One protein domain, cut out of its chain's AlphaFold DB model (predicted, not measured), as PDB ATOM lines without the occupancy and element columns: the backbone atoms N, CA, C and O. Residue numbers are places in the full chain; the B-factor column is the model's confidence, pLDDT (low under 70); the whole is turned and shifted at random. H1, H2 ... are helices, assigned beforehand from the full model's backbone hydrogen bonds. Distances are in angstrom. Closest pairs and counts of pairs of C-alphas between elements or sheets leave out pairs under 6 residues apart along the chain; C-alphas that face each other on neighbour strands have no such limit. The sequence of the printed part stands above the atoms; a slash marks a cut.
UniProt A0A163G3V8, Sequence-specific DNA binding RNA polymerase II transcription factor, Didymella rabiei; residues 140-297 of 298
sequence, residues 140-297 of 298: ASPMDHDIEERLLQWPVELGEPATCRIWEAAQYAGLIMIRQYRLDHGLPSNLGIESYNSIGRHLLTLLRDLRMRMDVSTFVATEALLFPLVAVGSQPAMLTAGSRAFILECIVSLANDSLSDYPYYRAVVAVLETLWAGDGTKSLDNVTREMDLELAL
ATOM      1  N   ALA A 140       6.248  39.011  -3.056       96.62
ATOM      2  CA  ALA A 140       6.958  39.221  -4.312       96.62
ATOM      3  C   ALA A 140       6.074  39.043  -5.560       96.62
ATOM      4  O   ALA A 140       6.468  39.477  -6.642       96.62
ATOM      5  N   SER A 141       4.873  38.466  -5.422       94.81
ATOM      6  CA  SER A 141       4.025  38.032  -6.547       94.81
ATOM      7  C   SER A 141       2.656  38.743  -6.601       94.81
ATOM      8  O   SER A 141       1.618  38.097  -6.764       94.81
ATOM      9  N   PRO A 142       2.579  40.088  -6.494       93.12
ATOM     10  CA  PRO A 142       1.305  40.800  -6.330       93.12
ATOM     11  C   PRO A 142       0.383  40.742  -7.563       93.12
ATOM     12  O   PRO A 142      -0.804  41.074  -7.486       93.12
ATOM     13  N   MET A 143       0.926  40.360  -8.721       92.12
ATOM     14  CA  MET A 143       0.193  40.299  -9.988       92.12
ATOM     15  C   MET A 143      -0.499  38.954 -10.221       92.12
ATOM     16  O   MET A 143      -1.342  38.872 -11.115       92.12
ATOM     17  N   ASP A 144      -0.214  37.932  -9.411       92.31
ATOM     18  CA  ASP A 144      -0.847  36.623  -9.559       92.31
ATOM     19  C   ASP A 144      -2.364  36.720  -9.362       92.31
ATOM     20  O   ASP A 144      -2.877  37.547  -8.601       92.31
ATOM     21  N   HIS A 145      -3.121  35.905 -10.097       88.69
ATOM     22  CA  HIS A 145      -4.580  36.018 -10.098       88.69
ATOM     23  C   HIS A 145      -5.198  35.626  -8.751       88.69
ATOM     24  O   HIS A 145      -6.164  36.250  -8.329       88.69
ATOM     25  N   ASP A 146      -4.622  34.640  -8.069       90.69
ATOM     26  CA  ASP A 146      -5.103  34.047  -6.818       90.69
ATOM     27  C   ASP A 146      -4.399  34.605  -5.567       90.69
ATOM     28  O   ASP A 146      -4.591  34.093  -4.464       90.69
ATOM     29  N   ILE A 147      -3.579  35.654  -5.714       93.31
ATOM     30  CA  ILE A 147      -2.665  36.093  -4.652       93.31
ATOM     31  C   ILE A 147      -3.377  36.494  -3.356       93.31
ATOM     32  O   ILE A 147      -2.918  36.153  -2.270       93.31
ATOM     33  N   GLU A 148      -4.521  37.177  -3.461       91.75
ATOM     34  CA  GLU A 148      -5.327  37.573  -2.299       91.75
ATOM     35  C   GLU A 148      -5.836  36.337  -1.526       91.75
ATOM     36  O   GLU A 148      -5.859  36.343  -0.297       91.75
ATOM     37  N   GLU A 149      -6.203  35.260  -2.230       91.62
ATOM     38  CA  GLU A 149      -6.674  34.013  -1.618       91.62
ATOM     39  C   GLU A 149      -5.521  33.243  -0.969       91.62
ATOM     40  O   GLU A 149      -5.621  32.867   0.201       91.62
ATOM     41  N   ARG A 150      -4.403  33.067  -1.686       94.00
ATOM     42  CA  ARG A 150      -3.210  32.401  -1.142       94.00
ATOM     43  C   ARG A 150      -2.667  33.116   0.083       94.00
ATOM     44  O   ARG A 150      -2.292  32.459   1.047       94.00
ATOM     45  N   LEU A 151      -2.660  34.447   0.072       94.00
ATOM     46  CA  LEU A 151      -2.189  35.224   1.208       94.00
ATOM     47  C   LEU A 151      -3.158  35.152   2.393       94.00
ATOM     48  O   LEU A 151      -2.689  35.096   3.519       94.00
ATOM     49  N   LEU A 152      -4.476  35.063   2.184       92.00
ATOM     50  CA  LEU A 152      -5.435  34.791   3.268       92.00
ATOM     51  C   LEU A 152      -5.299  33.380   3.858       92.00
ATOM     52  O   LEU A 152      -5.517  33.189   5.052       92.00
ATOM     53  N   GLN A 153      -4.971  32.395   3.022       92.62
ATOM     54  CA  GLN A 153      -4.820  30.992   3.416       92.62
ATOM     55  C   GLN A 153      -3.397  30.643   3.871       92.62
ATOM     56  O   GLN A 153      -3.150  29.493   4.239       92.62
ATOM     57  N   TRP A 154      -2.464  31.602   3.839       94.81
ATOM     58  CA  TRP A 154      -1.072  31.354   4.193       94.81
ATOM     59  C   TRP A 154      -0.980  30.815   5.632       94.81
ATOM     60  O   TRP A 154      -1.501  31.447   6.560       94.81
ATOM     61  N   PRO A 155      -0.371  29.633   5.833       88.00
ATOM     62  CA  PRO A 155      -0.270  29.031   7.148       88.00
ATOM     63  C   PRO A 155       0.797  29.767   7.954       88.00
ATOM     64  O   PRO A 155       1.955  29.819   7.549       88.00
ATOM     65  N   VAL A 156       0.426  30.294   9.122       81.06
ATOM     66  CA  VAL A 156       1.407  30.886  10.037       81.06
ATOM     67  C   VAL A 156       2.429  29.820  10.433       81.06
ATOM     68  O   VAL A 156       2.063  28.777  10.984       81.06
ATOM     69  N   GLU A 157       3.704  30.075  10.139       80.44
ATOM     70  CA  GLU A 157       4.792  29.160  10.485       80.44
ATOM     71  C   GLU A 157       4.947  29.003  12.009       80.44
ATOM     72  O   GLU A 157       4.623  29.898  12.797       80.44
ATOM     73  N   LEU A 158       5.433  27.832  12.437       82.31
ATOM     74  CA  LEU A 158       5.650  27.527  13.851       82.31
ATOM     75  C   LEU A 158       6.847  28.323  14.383       82.31
ATOM     76  O   LEU A 158       7.969  28.158  13.912       82.31
ATOM     77  N   GLY A 159       6.617  29.138  15.408       84.25
ATOM     78  CA  GLY A 159       7.645  29.969  16.025       84.25
ATOM     79  C   GLY A 159       7.254  30.442  17.421       84.25
ATOM     80  O   GLY A 159       6.291  29.958  18.025       84.25
ATOM     81  N   GLU A 160       8.022  31.391  17.954       87.00
ATOM     82  CA  GLU A 160       7.668  32.064  19.201       87.00
ATOM     83  C   GLU A 160       6.334  32.822  19.039       87.00
ATOM     84  O   GLU A 160       6.126  33.466  18.007       87.00
ATOM     85  N   PRO A 161       5.431  32.816  20.042       88.12
ATOM     86  CA  PRO A 161       4.116  33.441  19.915       88.12
ATOM     87  C   PRO A 161       4.129  34.909  19.466       88.12
ATOM     88  O   PRO A 161       3.243  35.309  18.715       88.12
ATOM     89  N   ALA A 162       5.096  35.715  19.915       87.62
ATOM     90  CA  ALA A 162       5.218  37.112  19.494       87.62
ATOM     91  C   ALA A 162       5.617  37.221  18.014       87.62
ATOM     92  O   ALA A 162       4.991  37.957  17.255       87.62
ATOM     93  N   THR A 163       6.589  36.418  17.586       90.50
ATOM     94  CA  THR A 163       7.066  36.355  16.200       90.50
ATOM     95  C   THR A 163       5.971  35.887  15.243       90.50
ATOM     96  O   THR A 163       5.733  36.533  14.228       90.50
ATOM     97  N   CYS A 164       5.208  34.852  15.607       92.44
ATOM     98  CA  CYS A 164       4.058  34.405  14.814       92.44
ATOM     99  C   CYS A 164       3.023  35.525  14.614       92.44
ATOM    100  O   CYS A 164       2.440  35.643  13.539       92.44
ATOM    101  N   ARG A 165       2.803  36.371  15.631       93.12
ATOM    102  CA  ARG A 165       1.895  37.527  15.539       93.12
ATOM    103  C   ARG A 165       2.449  38.647  14.658       93.12
ATOM    104  O   ARG A 165       1.667  39.315  13.990       93.12
ATOM    105  N   ILE A 166       3.767  38.848  14.639       94.75
ATOM    106  CA  ILE A 166       4.425  39.786  13.716       94.75
ATOM    107  C   ILE A 166       4.267  39.293  12.273       94.75
ATOM    108  O   ILE A 166       3.885  40.073  11.404       94.75
ATOM    109  N   TRP A 167       4.467  37.996  12.022       96.25
ATOM    110  CA  TRP A 167       4.253  37.400  10.699       96.25
ATOM    111  C   TRP A 167       2.793  37.482  10.251       96.25
ATOM    112  O   TRP A 167       2.525  37.853   9.113       96.25
ATOM    113  N   GLU A 168       1.843  37.223  11.154       95.81
ATOM    114  CA  GLU A 168       0.410  37.423  10.903       95.81
ATOM    115  C   GLU A 168       0.116  38.897  10.554       95.81
ATOM    116  O   GLU A 168      -0.578  39.192   9.580       95.81
ATOM    117  N   ALA A 169       0.696  39.852  11.286       96.88
ATOM    118  CA  ALA A 169       0.552  41.271  10.970       96.88
ATOM    119  C   ALA A 169       1.126  41.617   9.582       96.88
ATOM    120  O   ALA A 169       0.474  42.331   8.817       96.88
ATOM    121  N   ALA A 170       2.294  41.076   9.222       97.00
ATOM    122  CA  ALA A 170       2.908  41.250   7.905       97.00
ATOM    123  C   ALA A 170       2.073  40.621   6.774       97.00
ATOM    124  O   ALA A 170       1.924  41.221   5.712       97.00
ATOM    125  N   GLN A 171       1.448  39.466   7.005       96.69
ATOM    126  CA  GLN A 171       0.516  38.831   6.068       96.69
ATOM    127  C   GLN A 171      -0.682  39.744   5.755       96.69
ATOM    128  O   GLN A 171      -0.965  40.028   4.587       96.69
ATOM    129  N   TYR A 172      -1.366  40.263   6.782       96.75
ATOM    130  CA  TYR A 172      -2.503  41.170   6.577       96.75
ATOM    131  C   TYR A 172      -2.086  42.525   5.991       96.75
ATOM    132  O   TYR A 172      -2.827  43.106   5.194       96.75
ATOM    133  N   ALA A 173      -0.900  43.017   6.340       97.44
ATOM    134  CA  ALA A 173      -0.306  44.195   5.717       97.44
ATOM    135  C   ALA A 173      -0.062  43.969   4.219       97.44
ATOM    136  O   ALA A 173      -0.448  44.794   3.389       97.44
ATOM    137  N   GLY A 174       0.473  42.797   3.869       96.38
ATOM    138  CA  GLY A 174       0.619  42.318   2.502       96.38
ATOM    139  C   GLY A 174      -0.687  42.353   1.722       96.38
ATOM    140  O   GLY A 174      -0.715  42.906   0.628       96.38
ATOM    141  N   LEU A 175      -1.790  41.858   2.294       95.25
ATOM    142  CA  LEU A 175      -3.106  41.887   1.640       95.25
ATOM    143  C   LEU A 175      -3.540  43.312   1.277       95.25
ATOM    144  O   LEU A 175      -4.023  43.550   0.168       95.25
ATOM    145  N   ILE A 176      -3.353  44.265   2.193       94.81
ATOM    146  CA  ILE A 176      -3.686  45.674   1.953       94.81
ATOM    147  C   ILE A 176      -2.823  46.243   0.821       94.81
ATOM    148  O   ILE A 176      -3.349  46.830  -0.130       94.81
ATOM    149  N   MET A 177      -1.507  46.040   0.904       95.12
ATOM    150  CA  MET A 177      -0.545  46.630  -0.026       95.12
ATOM    151  C   MET A 177      -0.628  46.011  -1.423       95.12
ATOM    152  O   MET A 177      -0.634  46.745  -2.408       95.12
ATOM    153  N   ILE A 178      -0.782  44.687  -1.531       94.19
ATOM    154  CA  ILE A 178      -0.982  43.985  -2.808       94.19
ATOM    155  C   ILE A 178      -2.256  44.470  -3.491       94.19
ATOM    156  O   ILE A 178      -2.252  44.715  -4.696       94.19
ATOM    157  N   ARG A 179      -3.349  44.659  -2.745       91.00
ATOM    158  CA  ARG A 179      -4.586  45.164  -3.341       91.00
ATOM    159  C   ARG A 179      -4.403  46.565  -3.913       91.00
ATOM    160  O   ARG A 179      -4.774  46.806  -5.058       91.00
ATOM    161  N   GLN A 180      -3.847  47.480  -3.121       90.31
ATOM    162  CA  GLN A 180      -3.588  48.851  -3.563       90.31
ATOM    163  C   GLN A 180      -2.704  48.854  -4.810       90.31
ATOM    164  O   GLN A 180      -3.039  49.467  -5.819       90.31
ATOM    165  N   TYR A 181      -1.646  48.057  -4.770       91.38
ATOM    166  CA  TYR A 181      -0.747  47.850  -5.884       91.38
ATOM    167  C   TYR A 181      -1.477  47.356  -7.151       91.38
ATOM    168  O   TYR A 181      -1.264  47.893  -8.237       91.38
ATOM    169  N   ARG A 182      -2.375  46.373  -7.040       91.44
ATOM    170  CA  ARG A 182      -3.169  45.854  -8.170       91.44
ATOM    171  C   ARG A 182      -4.122  46.898  -8.745       91.44
ATOM    172  O   ARG A 182      -4.204  47.026  -9.966       91.44
ATOM    173  N   LEU A 183      -4.804  47.651  -7.881       88.81
ATOM    174  CA  LEU A 183      -5.707  48.733  -8.285       88.81
ATOM    175  C   LEU A 183      -4.955  49.822  -9.059       88.81
ATOM    176  O   LEU A 183      -5.423  50.240 -10.118       88.81
ATOM    177  N   ASP A 184      -3.759  50.195  -8.600       88.12
ATOM    178  CA  ASP A 184      -2.886  51.160  -9.281       88.12
ATOM    179  C   ASP A 184      -2.438  50.659 -10.674       88.12
ATOM    180  O   ASP A 184      -2.128  51.459 -11.556       88.12
ATOM    181  N   HIS A 185      -2.459  49.339 -10.908       89.31
ATOM    182  CA  HIS A 185      -2.171  48.703 -12.203       89.31
ATOM    183  C   HIS A 185      -3.438  48.319 -12.994       89.31
ATOM    184  O   HIS A 185      -3.352  47.597 -13.988       89.31
ATOM    185  N   GLY A 186      -4.617  48.795 -12.578       88.56
ATOM    186  CA  GLY A 186      -5.885  48.572 -13.280       88.56
ATOM    187  C   GLY A 186      -6.437  47.147 -13.173       88.56
ATOM    188  O   GLY A 186      -7.313  46.774 -13.955       88.56
ATOM    189  N   LEU A 187      -5.940  46.341 -12.233       86.94
ATOM    190  CA  LEU A 187      -6.453  44.998 -11.981       86.94
ATOM    191  C   LEU A 187      -7.629  45.028 -10.995       86.94
ATOM    192  O   LEU A 187      -7.624  45.813 -10.042       86.94
ATOM    193  N   PRO A 188      -8.636  44.154 -11.184       79.00
ATOM    194  CA  PRO A 188      -9.724  44.026 -10.232       79.00
ATOM    195  C   PRO A 188      -9.210  43.440  -8.914       79.00
ATOM    196  O   PRO A 188      -8.287  42.616  -8.881       79.00
ATOM    197  N   SER A 189      -9.853  43.850  -7.824       69.38
ATOM    198  CA  SER A 189      -9.716  43.161  -6.547       69.38
ATOM    199  C   SER A 189     -10.648  41.956  -6.510       69.38
ATOM    200  O   SER A 189     -11.802  42.057  -6.932       69.38
ATOM    201  N   ASN A 190     -10.149  40.839  -5.987       68.38
ATOM    202  CA  ASN A 190     -10.937  39.613  -5.863       68.38
ATOM    203  C   ASN A 190     -11.880  39.668  -4.647       68.38
ATOM    204  O   ASN A 190     -12.940  39.048  -4.649       68.38
ATOM    205  N   LEU A 191     -11.518  40.444  -3.621       64.44
ATOM    206  CA  LEU A 191     -12.320  40.695  -2.421       64.44
ATOM    207  C   LEU A 191     -13.118  42.018  -2.523       64.44
ATOM    208  O   LEU A 191     -12.654  43.036  -3.042       64.44
ATOM    209  N   GLY A 192     -14.331  42.043  -1.959       63.12
ATOM    210  CA  GLY A 192     -15.176  43.247  -1.871       63.12
ATOM    211  C   GLY A 192     -14.697  44.260  -0.816       63.12
ATOM    212  O   GLY A 192     -14.007  43.893   0.127       63.12
ATOM    213  N   ILE A 193     -15.076  45.542  -0.934       61.59
ATOM    214  CA  ILE A 193     -14.631  46.652  -0.048       61.59
ATOM    215  C   ILE A 193     -14.853  46.361   1.450       61.59
ATOM    216  O   ILE A 193     -13.973  46.641   2.264       61.59
ATOM    217  N   GLU A 194     -15.988  45.768   1.824       59.22
ATOM    218  CA  GLU A 194     -16.306  45.452   3.225       59.22
ATOM    219  C   GLU A 194     -15.302  44.476   3.855       59.22
ATOM    220  O   GLU A 194     -14.929  44.650   5.016       59.22
ATOM    221  N   SER A 195     -14.782  43.536   3.057       74.06
ATOM    222  CA  SER A 195     -13.754  42.574   3.470       74.06
ATOM    223  C   SER A 195     -12.441  43.260   3.867       74.06
ATOM    224  O   SER A 195     -11.707  42.763   4.720       74.06
ATOM    225  N   TYR A 196     -12.143  44.431   3.302       74.25
ATOM    226  CA  TYR A 196     -10.893  45.143   3.577       74.25
ATOM    227  C   TYR A 196     -10.962  46.021   4.809       74.25
ATOM    228  O   TYR A 196      -9.999  46.090   5.565       74.25
ATOM    229  N   ASN A 197     -12.124  46.614   5.073       83.31
ATOM    230  CA  ASN A 197     -12.347  47.276   6.350       83.31
ATOM    231  C   ASN A 197     -12.241  46.273   7.509       83.31
ATOM    232  O   ASN A 197     -11.738  46.627   8.572       83.31
ATOM    233  N   SER A 198     -12.677  45.018   7.328       88.38
ATOM    234  CA  SER A 198     -12.418  43.968   8.322       88.38
ATOM    235  C   SER A 198     -10.938  43.595   8.420       88.38
ATOM    236  O   SER A 198     -10.443  43.521   9.540       88.38
ATOM    237  N   ILE A 199     -10.224  43.436   7.296       92.44
ATOM    238  CA  ILE A 199      -8.777  43.143   7.290       92.44
ATOM    239  C   ILE A 199      -7.997  44.237   8.025       92.44
ATOM    240  O   ILE A 199      -7.235  43.947   8.942       92.44
ATOM    241  N   GLY A 200      -8.229  45.504   7.689       93.75
ATOM    242  CA  GLY A 200      -7.521  46.615   8.312       93.75
ATOM    243  C   GLY A 200      -7.858  46.794   9.798       93.75
ATOM    244  O   GLY A 200      -6.966  47.069  10.600       93.75
ATOM    245  N   ARG A 201      -9.111  46.562  10.214       94.12
ATOM    246  CA  ARG A 201      -9.475  46.536  11.647       94.12
ATOM    247  C   ARG A 201      -8.828  45.371  12.390       94.12
ATOM    248  O   ARG A 201      -8.432  45.538  13.544       94.12
ATOM    249  N   HIS A 202      -8.745  44.207  11.753       95.06
ATOM    250  CA  HIS A 202      -8.087  43.040  12.322       95.06
ATOM    251  C   HIS A 202      -6.590  43.304  12.510       95.06
ATOM    252  O   HIS A 202      -6.104  43.188  13.631       95.06
ATOM    253  N   LEU A 203      -5.904  43.801  11.475       97.25
ATOM    254  CA  LEU A 203      -4.501  44.213  11.550       97.25
ATOM    255  C   LEU A 203      -4.260  45.247  12.658       97.25
ATOM    256  O   LEU A 203      -3.352  45.094  13.468       97.25
ATOM    257  N   LEU A 204      -5.114  46.267  12.762       97.31
ATOM    258  CA  LEU A 204      -5.004  47.261  13.831       97.31
ATOM    259  C   LEU A 204      -5.162  46.643  15.230       97.31
ATOM    260  O   LEU A 204      -4.507  47.074  16.179       97.31
ATOM    261  N   THR A 205      -6.037  45.647  15.367       96.56
ATOM    262  CA  THR A 205      -6.232  44.912  16.626       96.56
ATOM    263  C   THR A 205      -4.995  44.082  16.962       96.56
ATOM    264  O   THR A 205      -4.508  44.171  18.085       96.56
ATOM    265  N   LEU A 206      -4.427  43.369  15.982       96.06
ATOM    266  CA  LEU A 206      -3.177  42.620  16.144       96.06
ATOM    267  C   LEU A 206      -2.026  43.522  16.600       96.06
ATOM    268  O   LEU A 206      -1.316  43.183  17.543       96.06
ATOM    269  N   LEU A 207      -1.870  44.697  15.983       96.94
ATOM    270  CA  LEU A 207      -0.811  45.648  16.334       96.94
ATOM    271  C   LEU A 207      -0.975  46.208  17.751       96.94
ATOM    272  O   LEU A 207       0.012  46.371  18.469       96.94
ATOM    273  N   ARG A 208      -2.212  46.464  18.189       96.19
ATOM    274  CA  ARG A 208      -2.494  46.867  19.577       96.19
ATOM    275  C   ARG A 208      -2.162  45.757  20.564       96.19
ATOM    276  O   ARG A 208      -1.525  46.023  21.581       96.19
ATOM    277  N   ASP A 209      -2.548  44.525  20.253       94.44
ATOM    278  CA  ASP A 209      -2.251  43.367  21.094       94.44
ATOM    279  C   ASP A 209      -0.741  43.123  21.205       94.44
ATOM    280  O   ASP A 209      -0.243  42.882  22.306       94.44
ATOM    281  N   LEU A 210      -0.002  43.238  20.096       94.25
ATOM    282  CA  LEU A 210       1.463  43.182  20.074       94.25
ATOM    283  C   LEU A 210       2.069  44.273  20.957       94.25
ATOM    284  O   LEU A 210       2.862  43.971  21.849       94.25
ATOM    285  N   ARG A 211       1.633  45.527  20.786       93.06
ATOM    286  CA  ARG A 211       2.137  46.664  21.567       93.06
ATOM    287  C   ARG A 211       1.936  46.497  23.074       93.06
ATOM    288  O   ARG A 211       2.776  46.963  23.842       93.06
ATOM    289  N   MET A 212       0.838  45.861  23.484       90.81
ATOM    290  CA  MET A 212       0.514  45.588  24.889       90.81
ATOM    291  C   MET A 212       1.305  44.419  25.486       90.81
ATOM    292  O   MET A 212       1.479  44.363  26.702       90.81
ATOM    293  N   ARG A 213       1.728  43.457  24.659       89.81
ATOM    294  CA  ARG A 213       2.402  42.224  25.102       89.81
ATOM    295  C   ARG A 213       3.921  42.323  25.070       89.81
ATOM    296  O   ARG A 213       4.572  41.647  25.858       89.81
ATOM    297  N   MET A 214       4.465  43.121  24.157       90.62
ATOM    298  CA  MET A 214       5.901  43.359  24.042       90.62
ATOM    299  C   MET A 214       6.316  44.465  25.010       90.62
ATOM    300  O   MET A 214       5.629  45.483  25.136       90.62
ATOM    301  N   ASP A 215       7.453  44.295  25.680       89.25
ATOM    302  CA  ASP A 215       8.067  45.417  26.378       89.25
ATOM    303  C   ASP A 215       8.573  46.461  25.372       89.25
ATOM    304  O   ASP A 215       8.718  46.205  24.172       89.25
ATOM    305  N   VAL A 216       8.823  47.671  25.872       84.19
ATOM    306  CA  VAL A 216       9.220  48.803  25.029       84.19
ATOM    307  C   VAL A 216      10.515  48.502  24.273       84.19
ATOM    308  O   VAL A 216      10.597  48.823  23.097       84.19
ATOM    309  N   SER A 217      11.498  47.854  24.900       85.94
ATOM    310  CA  SER A 217      12.794  47.619  24.257       85.94
ATOM    311  C   SER A 217      12.693  46.627  23.100       85.94
ATOM    312  O   SER A 217      13.230  46.891  22.026       85.94
ATOM    313  N   THR A 218      11.935  45.540  23.268       85.94
ATOM    314  CA  THR A 218      11.692  44.580  22.185       85.94
ATOM    315  C   THR A 218      10.849  45.193  21.074       85.94
ATOM    316  O   THR A 218      11.155  44.983  19.904       85.94
ATOM    317  N   PHE A 219       9.823  45.984  21.407       86.44
ATOM    318  CA  PHE A 219       8.997  46.651  20.396       86.44
ATOM    319  C   PHE A 219       9.834  47.581  19.511       86.44
ATOM    320  O   PHE A 219       9.764  47.487  18.291       86.44
ATOM    321  N   VAL A 220      10.658  48.433  20.126       80.88
ATOM    322  CA  VAL A 220      11.518  49.390  19.415       80.88
ATOM    323  C   VAL A 220      12.566  48.690  18.546       80.88
ATOM    324  O   VAL A 220      12.896  49.184  17.476       80.88
ATOM    325  N   ALA A 221      13.050  47.518  18.963       83.56
ATOM    326  CA  ALA A 221      14.013  46.727  18.199       83.56
ATOM    327  C   ALA A 221      13.395  45.909  17.044       83.56
ATOM    328  O   ALA A 221      14.127  45.218  16.339       83.56
ATOM    329  N   THR A 222      12.070  45.937  16.855       85.12
ATOM    330  CA  THR A 222      11.382  45.109  15.851       85.12
ATOM    331  C   THR A 222      11.025  45.930  14.607       85.12
ATOM    332  O   THR A 222       9.884  46.368  14.447       85.12
ATOM    333  N   GLU A 223      11.992  46.108  13.704       84.69
ATOM    334  CA  GLU A 223      11.835  46.888  12.457       84.69
ATOM    335  C   GLU A 223      10.693  46.359  11.565       84.69
ATOM    336  O   GLU A 223       9.895  47.142  11.046       84.69
ATOM    337  N   ALA A 224      10.474  45.037  11.567       89.31
ATOM    338  CA  ALA A 224       9.387  44.357  10.856       89.31
ATOM    339  C   ALA A 224       7.962  44.857  11.200       89.31
ATOM    340  O   ALA A 224       7.003  44.521  10.503       89.31
ATOM    341  N   LEU A 225       7.782  45.648  12.268       94.88
ATOM    342  CA  LEU A 225       6.502  46.281  12.611       94.88
ATOM    343  C   LEU A 225       6.186  47.522  11.767       94.88
ATOM    344  O   LEU A 225       5.015  47.912  11.688       94.88
ATOM    345  N   LEU A 226       7.182  48.136  11.125       96.12
ATOM    346  CA  LEU A 226       6.979  49.337  10.323       96.12
ATOM    347  C   LEU A 226       6.059  49.071   9.128       96.12
ATOM    348  O   LEU A 226       5.096  49.814   8.924       96.12
ATOM    349  N   PHE A 227       6.301  47.993   8.379       97.44
ATOM    350  CA  PHE A 227       5.469  47.614   7.236       97.44
ATOM    351  C   PHE A 227       3.982  47.453   7.609       97.44
ATOM    352  O   PHE A 227       3.144  48.134   7.008       97.44
ATOM    353  N   PRO A 228       3.615  46.664   8.638       97.94
ATOM    354  CA  PRO A 228       2.248  46.599   9.146       97.94
ATOM    355  C   PRO A 228       1.625  47.932   9.564       97.94
ATOM    356  O   PRO A 228       0.460  48.191   9.243       97.94
ATOM    357  N   LEU A 229       2.377  48.787  10.266       98.19
ATOM    358  CA  LEU A 229       1.901  50.100  10.716       98.19
ATOM    359  C   LEU A 229       1.584  51.021   9.533       98.19
ATOM    360  O   LEU A 229       0.550  51.695   9.519       98.19
ATOM    361  N   VAL A 230       2.443  51.017   8.517       98.12
ATOM    362  CA  VAL A 230       2.256  51.823   7.309       98.12
ATOM    363  C   VAL A 230       1.121  51.271   6.447       98.12
ATOM    364  O   VAL A 230       0.283  52.046   5.984       98.12
ATOM    365  N   ALA A 231       1.020  49.949   6.297       97.75
ATOM    366  CA  ALA A 231      -0.055  49.313   5.541       97.75
ATOM    367  C   ALA A 231      -1.436  49.609   6.143       97.75
ATOM    368  O   ALA A 231      -2.357  49.989   5.426       97.75
ATOM    369  N   VAL A 232      -1.603  49.511   7.467       97.19
ATOM    370  CA  VAL A 232      -2.880  49.881   8.102       97.19
ATOM    371  C   VAL A 232      -3.129  51.395   8.033       97.19
ATOM    372  O   VAL A 232      -4.268  51.834   7.849       97.19
ATOM    373  N   GLY A 233      -2.059  52.194   8.116       97.19
ATOM    374  CA  GLY A 233      -2.074  53.644   7.931       97.19
ATOM    375  C   GLY A 233      -2.516  54.083   6.533       97.19
ATOM    376  O   GLY A 233      -3.108  55.154   6.395       97.19
ATOM    377  N   SER A 234      -2.319  53.247   5.511       95.94
ATOM    378  CA  SER A 234      -2.682  53.546   4.120       95.94
ATOM    379  C   SER A 234      -4.191  53.535   3.844       95.94
ATOM    380  O   SER A 234      -4.615  53.849   2.733       95.94
ATOM    381  N   GLN A 235      -5.014  53.196   4.845       93.62
ATOM    382  CA  GLN A 235      -6.466  53.032   4.725       93.62
ATOM    383  C   GLN A 235      -7.236  54.153   5.461       93.62
ATOM    384  O   GLN A 235      -7.930  53.893   6.449       93.62
ATOM    385  N   PRO A 236      -7.168  55.421   5.008       92.25
ATOM    386  CA  PRO A 236      -7.693  56.571   5.754       92.25
ATOM    387  C   PRO A 236      -9.194  56.485   6.054       92.25
ATOM    388  O   PRO A 236      -9.627  56.976   7.097       92.25
ATOM    389  N   ALA A 237      -9.972  55.839   5.178       89.62
ATOM    390  CA  ALA A 237     -11.425  55.717   5.290       89.62
ATOM    391  C   ALA A 237     -11.893  54.921   6.523       89.62
ATOM    392  O   ALA A 237     -13.014  55.117   6.988       89.62
ATOM    393  N   MET A 238     -11.052  54.032   7.067       90.25
ATOM    394  CA  MET A 238     -11.396  53.227   8.246       90.25
ATOM    395  C   MET A 238     -10.788  53.748   9.555       90.25
ATOM    396  O   MET A 238     -11.121  53.243  10.630       90.25
ATOM    397  N   LEU A 239      -9.879  54.724   9.488       93.81
ATOM    398  CA  LEU A 239      -9.116  55.180  10.646       93.81
ATOM    399  C   LEU A 239      -9.856  56.280  11.408       93.81
ATOM    400  O   LEU A 239     -10.195  57.328  10.861       93.81
ATOM    401  N   THR A 240     -10.031  56.074  12.713       95.50
ATOM    402  CA  THR A 240     -10.442  57.130  13.646       95.50
ATOM    403  C   THR A 240      -9.237  57.983  14.053       95.50
ATOM    404  O   THR A 240      -8.089  57.569  13.878       95.50
ATOM    405  N   ALA A 241      -9.480  59.144  14.669       96.38
ATOM    406  CA  ALA A 241      -8.409  59.974  15.230       96.38
ATOM    407  C   ALA A 241      -7.525  59.195  16.225       96.38
ATOM    408  O   ALA A 241      -6.304  59.291  16.165       96.38
ATOM    409  N   GLY A 242      -8.130  58.357  17.077       97.56
ATOM    410  CA  GLY A 242      -7.387  57.513  18.020       97.56
ATOM    411  C   GLY A 242      -6.560  56.419  17.340       97.56
ATOM    412  O   GLY A 242      -5.468  56.103  17.796       97.56
ATOM    413  N   SER A 243      -7.038  55.852  16.227       97.44
ATOM    414  CA  SER A 243      -6.246  54.894  15.444       97.44
ATOM    415  C   SER A 243      -5.051  55.560  14.759       97.44
ATOM    416  O   SER A 243      -3.974  54.979  14.757       97.44
ATOM    417  N   ARG A 244      -5.222  56.778  14.225       98.12
ATOM    418  CA  ARG A 244      -4.121  57.565  13.642       98.12
ATOM    419  C   ARG A 244      -3.061  57.895  14.691       98.12
ATOM    420  O   ARG A 244      -1.888  57.637  14.452       98.12
ATOM    421  N   ALA A 245      -3.483  58.382  15.861       98.12
ATOM    422  CA  ALA A 245      -2.585  58.671  16.977       98.12
ATOM    423  C   ALA A 245      -1.779  57.432  17.396       98.12
ATOM    424  O   ALA A 245      -0.559  57.496  17.449       98.12
ATOM    425  N   PHE A 246      -2.445  56.285  17.571       98.06
ATOM    426  CA  PHE A 246      -1.780  55.019  17.894       98.06
ATOM    427  C   PHE A 246      -0.704  54.626  16.868       98.06
ATOM    428  O   PHE A 246       0.401  54.255  17.250       98.06
ATOM    429  N   ILE A 247      -1.008  54.717  15.568       98.19
ATOM    430  CA  ILE A 247      -0.046  54.377  14.507       98.19
ATOM    431  C   ILE A 247       1.180  55.295  14.587       98.19
ATOM    432  O   ILE A 247       2.309  54.806  14.554       98.19
ATOM    433  N   LEU A 248       0.965  56.608  14.728       97.94
ATOM    434  CA  LEU A 248       2.056  57.575  14.845       97.94
ATOM    435  C   LEU A 248       2.906  57.335  16.096       97.94
ATOM    436  O   LEU A 248       4.126  57.330  15.995       97.94
ATOM    437  N   GLU A 249       2.282  57.086  17.248       96.50
ATOM    438  CA  GLU A 249       2.985  56.768  18.499       96.50
ATOM    439  C   GLU A 249       3.872  55.526  18.350       96.50
ATOM    440  O   GLU A 249       5.018  55.526  18.795       96.50
ATOM    441  N   CYS A 250       3.384  54.479  17.680       96.69
ATOM    442  CA  CYS A 250       4.185  53.291  17.401       96.69
ATOM    443  C   CYS A 250       5.380  53.591  16.485       96.69
ATOM    444  O   CYS A 250       6.484  53.148  16.791       96.69
ATOM    445  N   ILE A 251       5.195  54.355  15.405       96.69
ATOM    446  CA  ILE A 251       6.293  54.718  14.488       96.69
ATOM    447  C   ILE A 251       7.326  55.611  15.192       96.69
ATOM    448  O   ILE A 251       8.527  55.426  15.016       96.69
ATOM    449  N   VAL A 252       6.878  56.551  16.028       95.19
ATOM    450  CA  VAL A 252       7.761  57.382  16.861       95.19
ATOM    451  C   VAL A 252       8.559  56.518  17.837       95.19
ATOM    452  O   VAL A 252       9.759  56.732  17.985       95.19
ATOM    453  N   SER A 253       7.931  55.501  18.431       93.69
ATOM    454  CA  SER A 253       8.619  54.551  19.304       93.69
ATOM    455  C   SER A 253       9.710  53.782  18.545       93.69
ATOM    456  O   SER A 253      10.839  53.734  19.026       93.69
ATOM    457  N   LEU A 254       9.433  53.279  17.333       92.44
ATOM    458  CA  LEU A 254      10.451  52.651  16.465       92.44
ATOM    459  C   LEU A 254      11.622  53.604  16.150       92.44
ATOM    460  O   LEU A 254      12.764  53.176  16.026       92.44
ATOM    461  N   ALA A 255      11.361  54.912  16.102       91.00
ATOM    462  CA  ALA A 255      12.372  55.956  15.949       91.00
ATOM    463  C   ALA A 255      13.063  56.365  17.270       91.00
ATOM    464  O   ALA A 255      13.574  57.482  17.367       91.00
ATOM    465  N   ASN A 256      13.051  55.513  18.305       88.50
ATOM    466  CA  ASN A 256      13.572  55.821  19.647       88.50
ATOM    467  C   ASN A 256      13.045  57.162  20.205       88.50
ATOM    468  O   ASN A 256      13.796  57.944  20.788       88.50
ATOM    469  N   ASP A 257      11.764  57.450  19.971       88.12
ATOM    470  CA  ASP A 257      11.072  58.676  20.374       88.12
ATOM    471  C   ASP A 257      11.649  59.986  19.784       88.12
ATOM    472  O   ASP A 257      11.347  61.078  20.270       88.12
ATOM    473  N   SER A 258      12.441  59.910  18.702       88.69
ATOM    474  CA  SER A 258      13.084  61.076  18.078       88.69
ATOM    475  C   SER A 258      13.015  61.072  16.545       88.69
ATOM    476  O   SER A 258      13.938  60.670  15.843       88.69
ATOM    477  N   LEU A 259      11.948  61.634  15.971       89.44
ATOM    478  CA  LEU A 259      11.854  61.796  14.509       89.44
ATOM    479  C   LEU A 259      12.895  62.772  13.928       89.44
ATOM    480  O   LEU A 259      13.151  62.748  12.725       89.44
ATOM    481  N   SER A 260      13.477  63.668  14.733       85.94
ATOM    482  CA  SER A 260      14.515  64.587  14.244       85.94
ATOM    483  C   SER A 260      15.814  63.868  13.904       85.94
ATOM    484  O   SER A 260      16.500  64.290  12.973       85.94
ATOM    485  N   ASP A 261      16.117  62.793  14.630       84.38
ATOM    486  CA  ASP A 261      17.372  62.057  14.492       84.38
ATOM    487  C   ASP A 261      17.281  60.976  13.408       84.38
ATOM    488  O   ASP A 261      18.303  60.575  12.855       84.38
ATOM    489  N   TYR A 262      16.060  60.565  13.042       88.19
ATOM    490  CA  TYR A 262      15.804  59.543  12.028       88.19
ATOM    491  C   TYR A 262      14.945  60.086  10.870       88.19
ATOM    492  O   TYR A 262      13.715  59.949  10.875       88.19
ATOM    493  N   PRO A 263      15.577  60.676   9.830       89.81
ATOM    494  CA  PRO A 263      14.881  61.227   8.666       89.81
ATOM    495  C   PRO A 263      13.944  60.233   7.974       89.81
ATOM    496  O   PRO A 263      12.890  60.634   7.483       89.81
ATOM    497  N   TYR A 264      14.304  58.948   7.971       92.00
ATOM    498  CA  TYR A 264      13.484  57.853   7.458       92.00
ATOM    499  C   TYR A 264      12.087  57.796   8.097       92.00
ATOM    500  O   TYR A 264      11.086  57.988   7.407       92.00
ATOM    501  N   TYR A 265      12.003  57.624   9.420       94.62
ATOM    502  CA  TYR A 265      10.721  57.562  10.127       94.62
ATOM    503  C   TYR A 265       9.944  58.877  10.024       94.62
ATOM    504  O   TYR A 265       8.722  58.874   9.874       94.62
ATOM    505  N   ARG A 266      10.649  60.016  10.032       95.81
ATOM    506  CA  ARG A 266      10.030  61.328   9.814       95.81
ATOM    507  C   ARG A 266       9.340  61.416   8.455       95.81
ATOM    508  O   ARG A 266       8.237  61.953   8.369       95.81
ATOM    509  N   ALA A 267       9.982  60.907   7.406       96.94
ATOM    510  CA  ALA A 267       9.421  60.889   6.063       96.94
ATOM    511  C   ALA A 267       8.188  59.977   5.986       96.94
ATOM    512  O   ALA A 267       7.170  60.391   5.433       96.94
ATOM    513  N   VAL A 268       8.235  58.794   6.610       97.50
ATOM    514  CA  VAL A 268       7.076  57.886   6.714       97.50
ATOM    515  C   VAL A 268       5.884  58.577   7.388       97.50
ATOM    516  O   VAL A 268       4.776  58.553   6.851       97.50
ATOM    517  N   VAL A 269       6.104  59.238   8.530       97.94
ATOM    518  CA  VAL A 269       5.056  59.992   9.241       97.94
ATOM    519  C   VAL A 269       4.480  61.099   8.359       97.94
ATOM    520  O   VAL A 269       3.262  61.191   8.217       97.94
ATOM    521  N   ALA A 270       5.335  61.891   7.705       98.12
ATOM    522  CA  ALA A 270       4.896  62.985   6.841       98.12
ATOM    523  C   ALA A 270       4.042  62.497   5.655       98.12
ATOM    524  O   ALA A 270       3.046  63.135   5.306       98.12
ATOM    525  N   VAL A 271       4.398  61.356   5.053       98.25
ATOM    526  CA  VAL A 271       3.610  60.728   3.982       98.25
ATOM    527  C   VAL A 271       2.232  60.302   4.496       98.25
ATOM    528  O   VAL A 271       1.226  60.601   3.851       98.25
ATOM    529  N   LEU A 272       2.160  59.646   5.659       98.31
ATOM    530  CA  LEU A 272       0.887  59.219   6.251       98.31
ATOM    531  C   LEU A 272      -0.013  60.410   6.595       98.31
ATOM    532  O   LEU A 272      -1.189  60.410   6.238       98.31
ATOM    533  N   GLU A 273       0.529  61.446   7.230       98.00
ATOM    534  CA  GLU A 273      -0.228  62.658   7.558       98.00
ATOM    535  C   GLU A 273      -0.754  63.358   6.299       98.00
ATOM    536  O   GLU A 273      -1.916  63.771   6.258       98.00
ATOM    537  N   THR A 274       0.067  63.424   5.247       98.00
ATOM    538  CA  THR A 274      -0.329  63.990   3.950       98.00
ATOM    539  C   THR A 274      -1.451  63.172   3.312       98.00
ATOM    540  O   THR A 274      -2.445  63.741   2.857       98.00
ATOM    541  N   LEU A 275      -1.348  61.839   3.333       97.56
ATOM    542  CA  LEU A 275      -2.406  60.946   2.855       97.56
ATOM    543  C   LEU A 275      -3.714  61.165   3.632       97.56
ATOM    544  O   LEU A 275      -4.788  61.239   3.039       97.56
ATOM    545  N   TRP A 276      -3.636  61.286   4.957       97.12
ATOM    546  CA  TRP A 276      -4.799  61.444   5.834       97.12
ATOM    547  C   TRP A 276      -5.485  62.806   5.740       97.12
ATOM    548  O   TRP A 276      -6.663  62.906   6.100       97.12
ATOM    549  N   ALA A 277      -4.750  63.834   5.315       95.81
ATOM    550  CA  ALA A 277      -5.271  65.166   5.027       95.81
ATOM    551  C   ALA A 277      -5.889  65.273   3.621       95.81
ATOM    552  O   ALA A 277      -6.600  66.238   3.338       95.81
ATOM    553  N   GLY A 278      -5.614  64.302   2.744       92.00
ATOM    554  CA  GLY A 278      -6.142  64.245   1.387       92.00
ATOM    555  C   GLY A 278      -7.635  63.913   1.308       92.00
ATOM    556  O   GLY A 278      -8.310  63.633   2.296       92.00
ATOM    557  N   ASP A 279      -8.148  63.901   0.081       85.94
ATOM    558  CA  ASP A 279      -9.546  63.595  -0.256       85.94
ATOM    559  C   ASP A 279      -9.837  62.086  -0.404       85.94
ATOM    560  O   ASP A 279     -10.957  61.693  -0.728       85.94
ATOM    561  N   GLY A 280      -8.832  61.235  -0.168       83.44
ATOM    562  CA  GLY A 280      -8.927  59.779  -0.294       83.44
ATOM    563  C   GLY A 280      -8.813  59.243  -1.725       83.44
ATOM    564  O   GLY A 280      -9.046  58.055  -1.931       83.44
ATOM    565  N   THR A 281      -8.460  60.078  -2.709       85.81
ATOM    566  CA  THR A 281      -8.301  59.646  -4.112       85.81
ATOM    567  C   THR A 281      -6.924  59.076  -4.429       85.81
ATOM    568  O   THR A 281      -6.785  58.284  -5.360       85.81
ATOM    569  N   LYS A 282      -5.898  59.480  -3.675       90.56
ATOM    570  CA  LYS A 282      -4.504  59.111  -3.934       90.56
ATOM    571  C   LYS A 282      -4.100  57.869  -3.157       90.56
ATOM    572  O   LYS A 282      -4.457  57.709  -1.990       90.56
ATOM    573  N   SER A 283      -3.302  57.023  -3.802       92.62
ATOM    574  CA  SER A 283      -2.646  55.900  -3.144       92.62
ATOM    575  C   SER A 283      -1.470  56.390  -2.283       92.62
ATOM    576  O   SER A 283      -0.944  57.489  -2.487       92.62
ATOM    577  N   LEU A 284      -1.038  55.583  -1.308       95.50
ATOM    578  CA  LEU A 284       0.127  55.898  -0.468       95.50
ATOM    579  C   LEU A 284       1.398  56.060  -1.322       95.50
ATOM    580  O   LEU A 284       2.227  56.938  -1.077       95.50
ATOM    581  N   ASP A 285       1.519  55.243  -2.366       94.94
ATOM    582  CA  ASP A 285       2.611  55.299  -3.330       94.94
ATOM    583  C   ASP A 285       2.556  56.591  -4.168       94.94
ATOM    584  O   ASP A 285       3.588  57.230  -4.382       94.94
ATOM    585  N   ASN A 286       1.359  57.053  -4.565       94.44
ATOM    586  CA  ASN A 286       1.205  58.345  -5.244       94.44
ATOM    587  C   ASN A 286       1.645  59.518  -4.362       94.44
ATOM    588  O   ASN A 286       2.406  60.364  -4.827       94.44
ATOM    589  N   VAL A 287       1.201  59.556  -3.100       96.88
ATOM    590  CA  VAL A 287       1.583  60.618  -2.151       96.88
ATOM    591  C   VAL A 287       3.100  60.636  -1.954       96.88
ATOM    592  O   VAL A 287       3.717  61.692  -2.062       96.88
ATOM    593  N   THR A 288       3.717  59.466  -1.762       97.00
ATOM    594  CA  THR A 288       5.178  59.349  -1.625       97.00
ATOM    595  C   THR A 288       5.915  59.919  -2.845       97.00
ATOM    596  O   THR A 288       6.852  60.701  -2.679       97.00
ATOM    597  N   ARG A 289       5.471  59.598  -4.074       95.19
ATOM    598  CA  ARG A 289       6.081  60.138  -5.307       95.19
ATOM    599  C   ARG A 289       5.934  61.653  -5.431       95.19
ATOM    600  O   ARG A 289       6.876  62.318  -5.848       95.19
ATOM    601  N   GLU A 290       4.768  62.201  -5.097       95.56
ATOM    602  CA  GLU A 290       4.520  63.649  -5.174       95.56
ATOM    603  C   GLU A 290       5.374  64.448  -4.187       95.56
ATOM    604  O   GLU A 290       5.725  65.593  -4.461       95.56
ATOM    605  N   MET A 291       5.748  63.829  -3.067       96.25
ATOM    606  CA  MET A 291       6.672  64.396  -2.084       96.25
ATOM    607  C   MET A 291       8.153  64.255  -2.490       96.25
ATOM    608  O   MET A 291       9.027  64.641  -1.720       96.25
ATOM    609  N   ASP A 292       8.440  63.720  -3.683       95.44
ATOM    610  CA  ASP A 292       9.785  63.383  -4.175       95.44
ATOM    611  C   ASP A 292      10.552  62.419  -3.248       95.44
ATOM    612  O   ASP A 292      11.780  62.442  -3.165       95.44
ATOM    613  N   LEU A 293       9.840  61.523  -2.562       96.06
ATOM    614  CA  LEU A 293      10.424  60.534  -1.656       96.06
ATOM    615  C   LEU A 293      10.491  59.149  -2.307       96.06
ATOM    616  O   LEU A 293       9.732  58.824  -3.218       96.06
ATOM    617  N   GLU A 294      11.402  58.316  -1.811       96.31
ATOM    618  CA  GLU A 294      11.414  56.873  -2.051       96.31
ATOM    619  C   GLU A 294      11.688  56.200  -0.705       96.31
ATOM    620  O   GLU A 294      12.702  56.483  -0.064       96.31
ATOM    621  N   LEU A 295      10.752  55.371  -0.248       96.06
ATOM    622  CA  LEU A 295      10.774  54.776   1.085       96.06
ATOM    623  C   LEU A 295      10.774  53.260   0.960       96.06
ATOM    624  O   LEU A 295       9.979  52.691   0.213       96.06
ATOM    625  N   ALA A 296      11.660  52.623   1.705       93.56
ATOM    626  CA  ALA A 296      11.544  51.212   2.022       93.56
ATOM    627  C   ALA A 296      10.710  51.043   3.299       93.56
ATOM    628  O   ALA A 296      10.541  52.010   4.029       93.56
ATOM    629  N   LEU A 297      10.169  49.856   3.546       93.75
ATOM    630  CA  LEU A 297       9.372  49.534   4.736       93.75
ATOM    631  C   LEU A 297       9.921  48.286   5.443       93.75
ATOM    632  O   LEU A 297       9.143  47.482   5.943       93.75
TER     633      LEU A 297
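Overview. This is residues 140 to 297 of the 298 residues of the protein "Sequence-specific DNA binding RNA polymerase II transcription factor" of Didymella rabiei (UniProt A0A163G3V8). A short helix, H5, is the core of a compact domain of helices: the long hairpin of H2 and H3 packs on one side of it, the hairpin of H6 and H7 on another. H1 packs along H2, H8 crosses H7, and short H4 sits by the last residues of H6. The printed part has 158 residues with eight named helices, H1 to H8 in chain order, and no named strand: all helix. It is compact, with a radius of gyration of the C-alphas of 15.3 A, and spans 41 by 40 by 27 A.

Arrangement. Start with H1, residues 147 to 152, and H2, residues 161 to 184, a helical hairpin at a shallow tilt of 27 degrees; H2 touches H1 with residues 171 to 179 alone, closest at C-alphas Glu 148 and Leu 175, 6.2 A. H3, residues 193 to 213, forms the next hairpin with H2, at 30 degrees, closest at C-alphas Ala 169 and Leu 203, 5.9 A. Go on to H4, residues 216 to 220, and the hub H5, residues 223 to 233, which meet only through their link. H5 touches H2 at a steep tilt of 46 degrees, the same way, closest at C-alphas Ala 173 and Pro 228, 4.9 A. H5 touches H3 at a steep tilt of 38 degrees, opposite ways, closest at C-alphas Gly 200 and Val 232, 5.7 A. With H6, residues 241 to 254, and H7, residues 263 to 277, H5 makes an up-and-down bundle, each helix running against the one before. H5 and H6 touch at 19 degrees, closest at C-alphas Leu 229 and Ile 247, 6.0 A. H6 and H7 touch at 9 degrees, closest at C-alphas Leu 248 and Val 269, 6.8 A. H5 and H7 only just touch, with 3 pairs of C-alphas within 8 A, the closest Gly 233 and Leu 272. H4 touches H6 at C-alphas Val 220 and Leu 254, 4.5 A. H8, residues 284 to 290, touches H7 about perpendicular, at 76 degrees, closest at C-alphas Val 271 and Thr 288, 6.0 A; H1 and H8 are apart. Every O i to N i+4 pair is within hydrogen-bond range in H1, H2, H3, H4, H6, H7 and H8, and 5 of 7 in H5.

Along the chain. Find C-alpha 147 at (-2.665, 36.093, -4.652), where H1 begins. H2 runs 34.9 A from C-alpha 161 at (4.116, 33.441, 19.915), H3 30.7 A, H6 20.3 A and H7 20.9 A. H8 ends at C-alpha 290, (4.520, 63.649, -5.174).

Size, cuts and confidence. The C-alphas farthest apart, Gly 186 and Asp 215, are 42.2 A apart. The printed part has no cut and no long link. Look for low confidence at residues 189 to 194, under 70; the mean pLDDT of the printed part is 91.4.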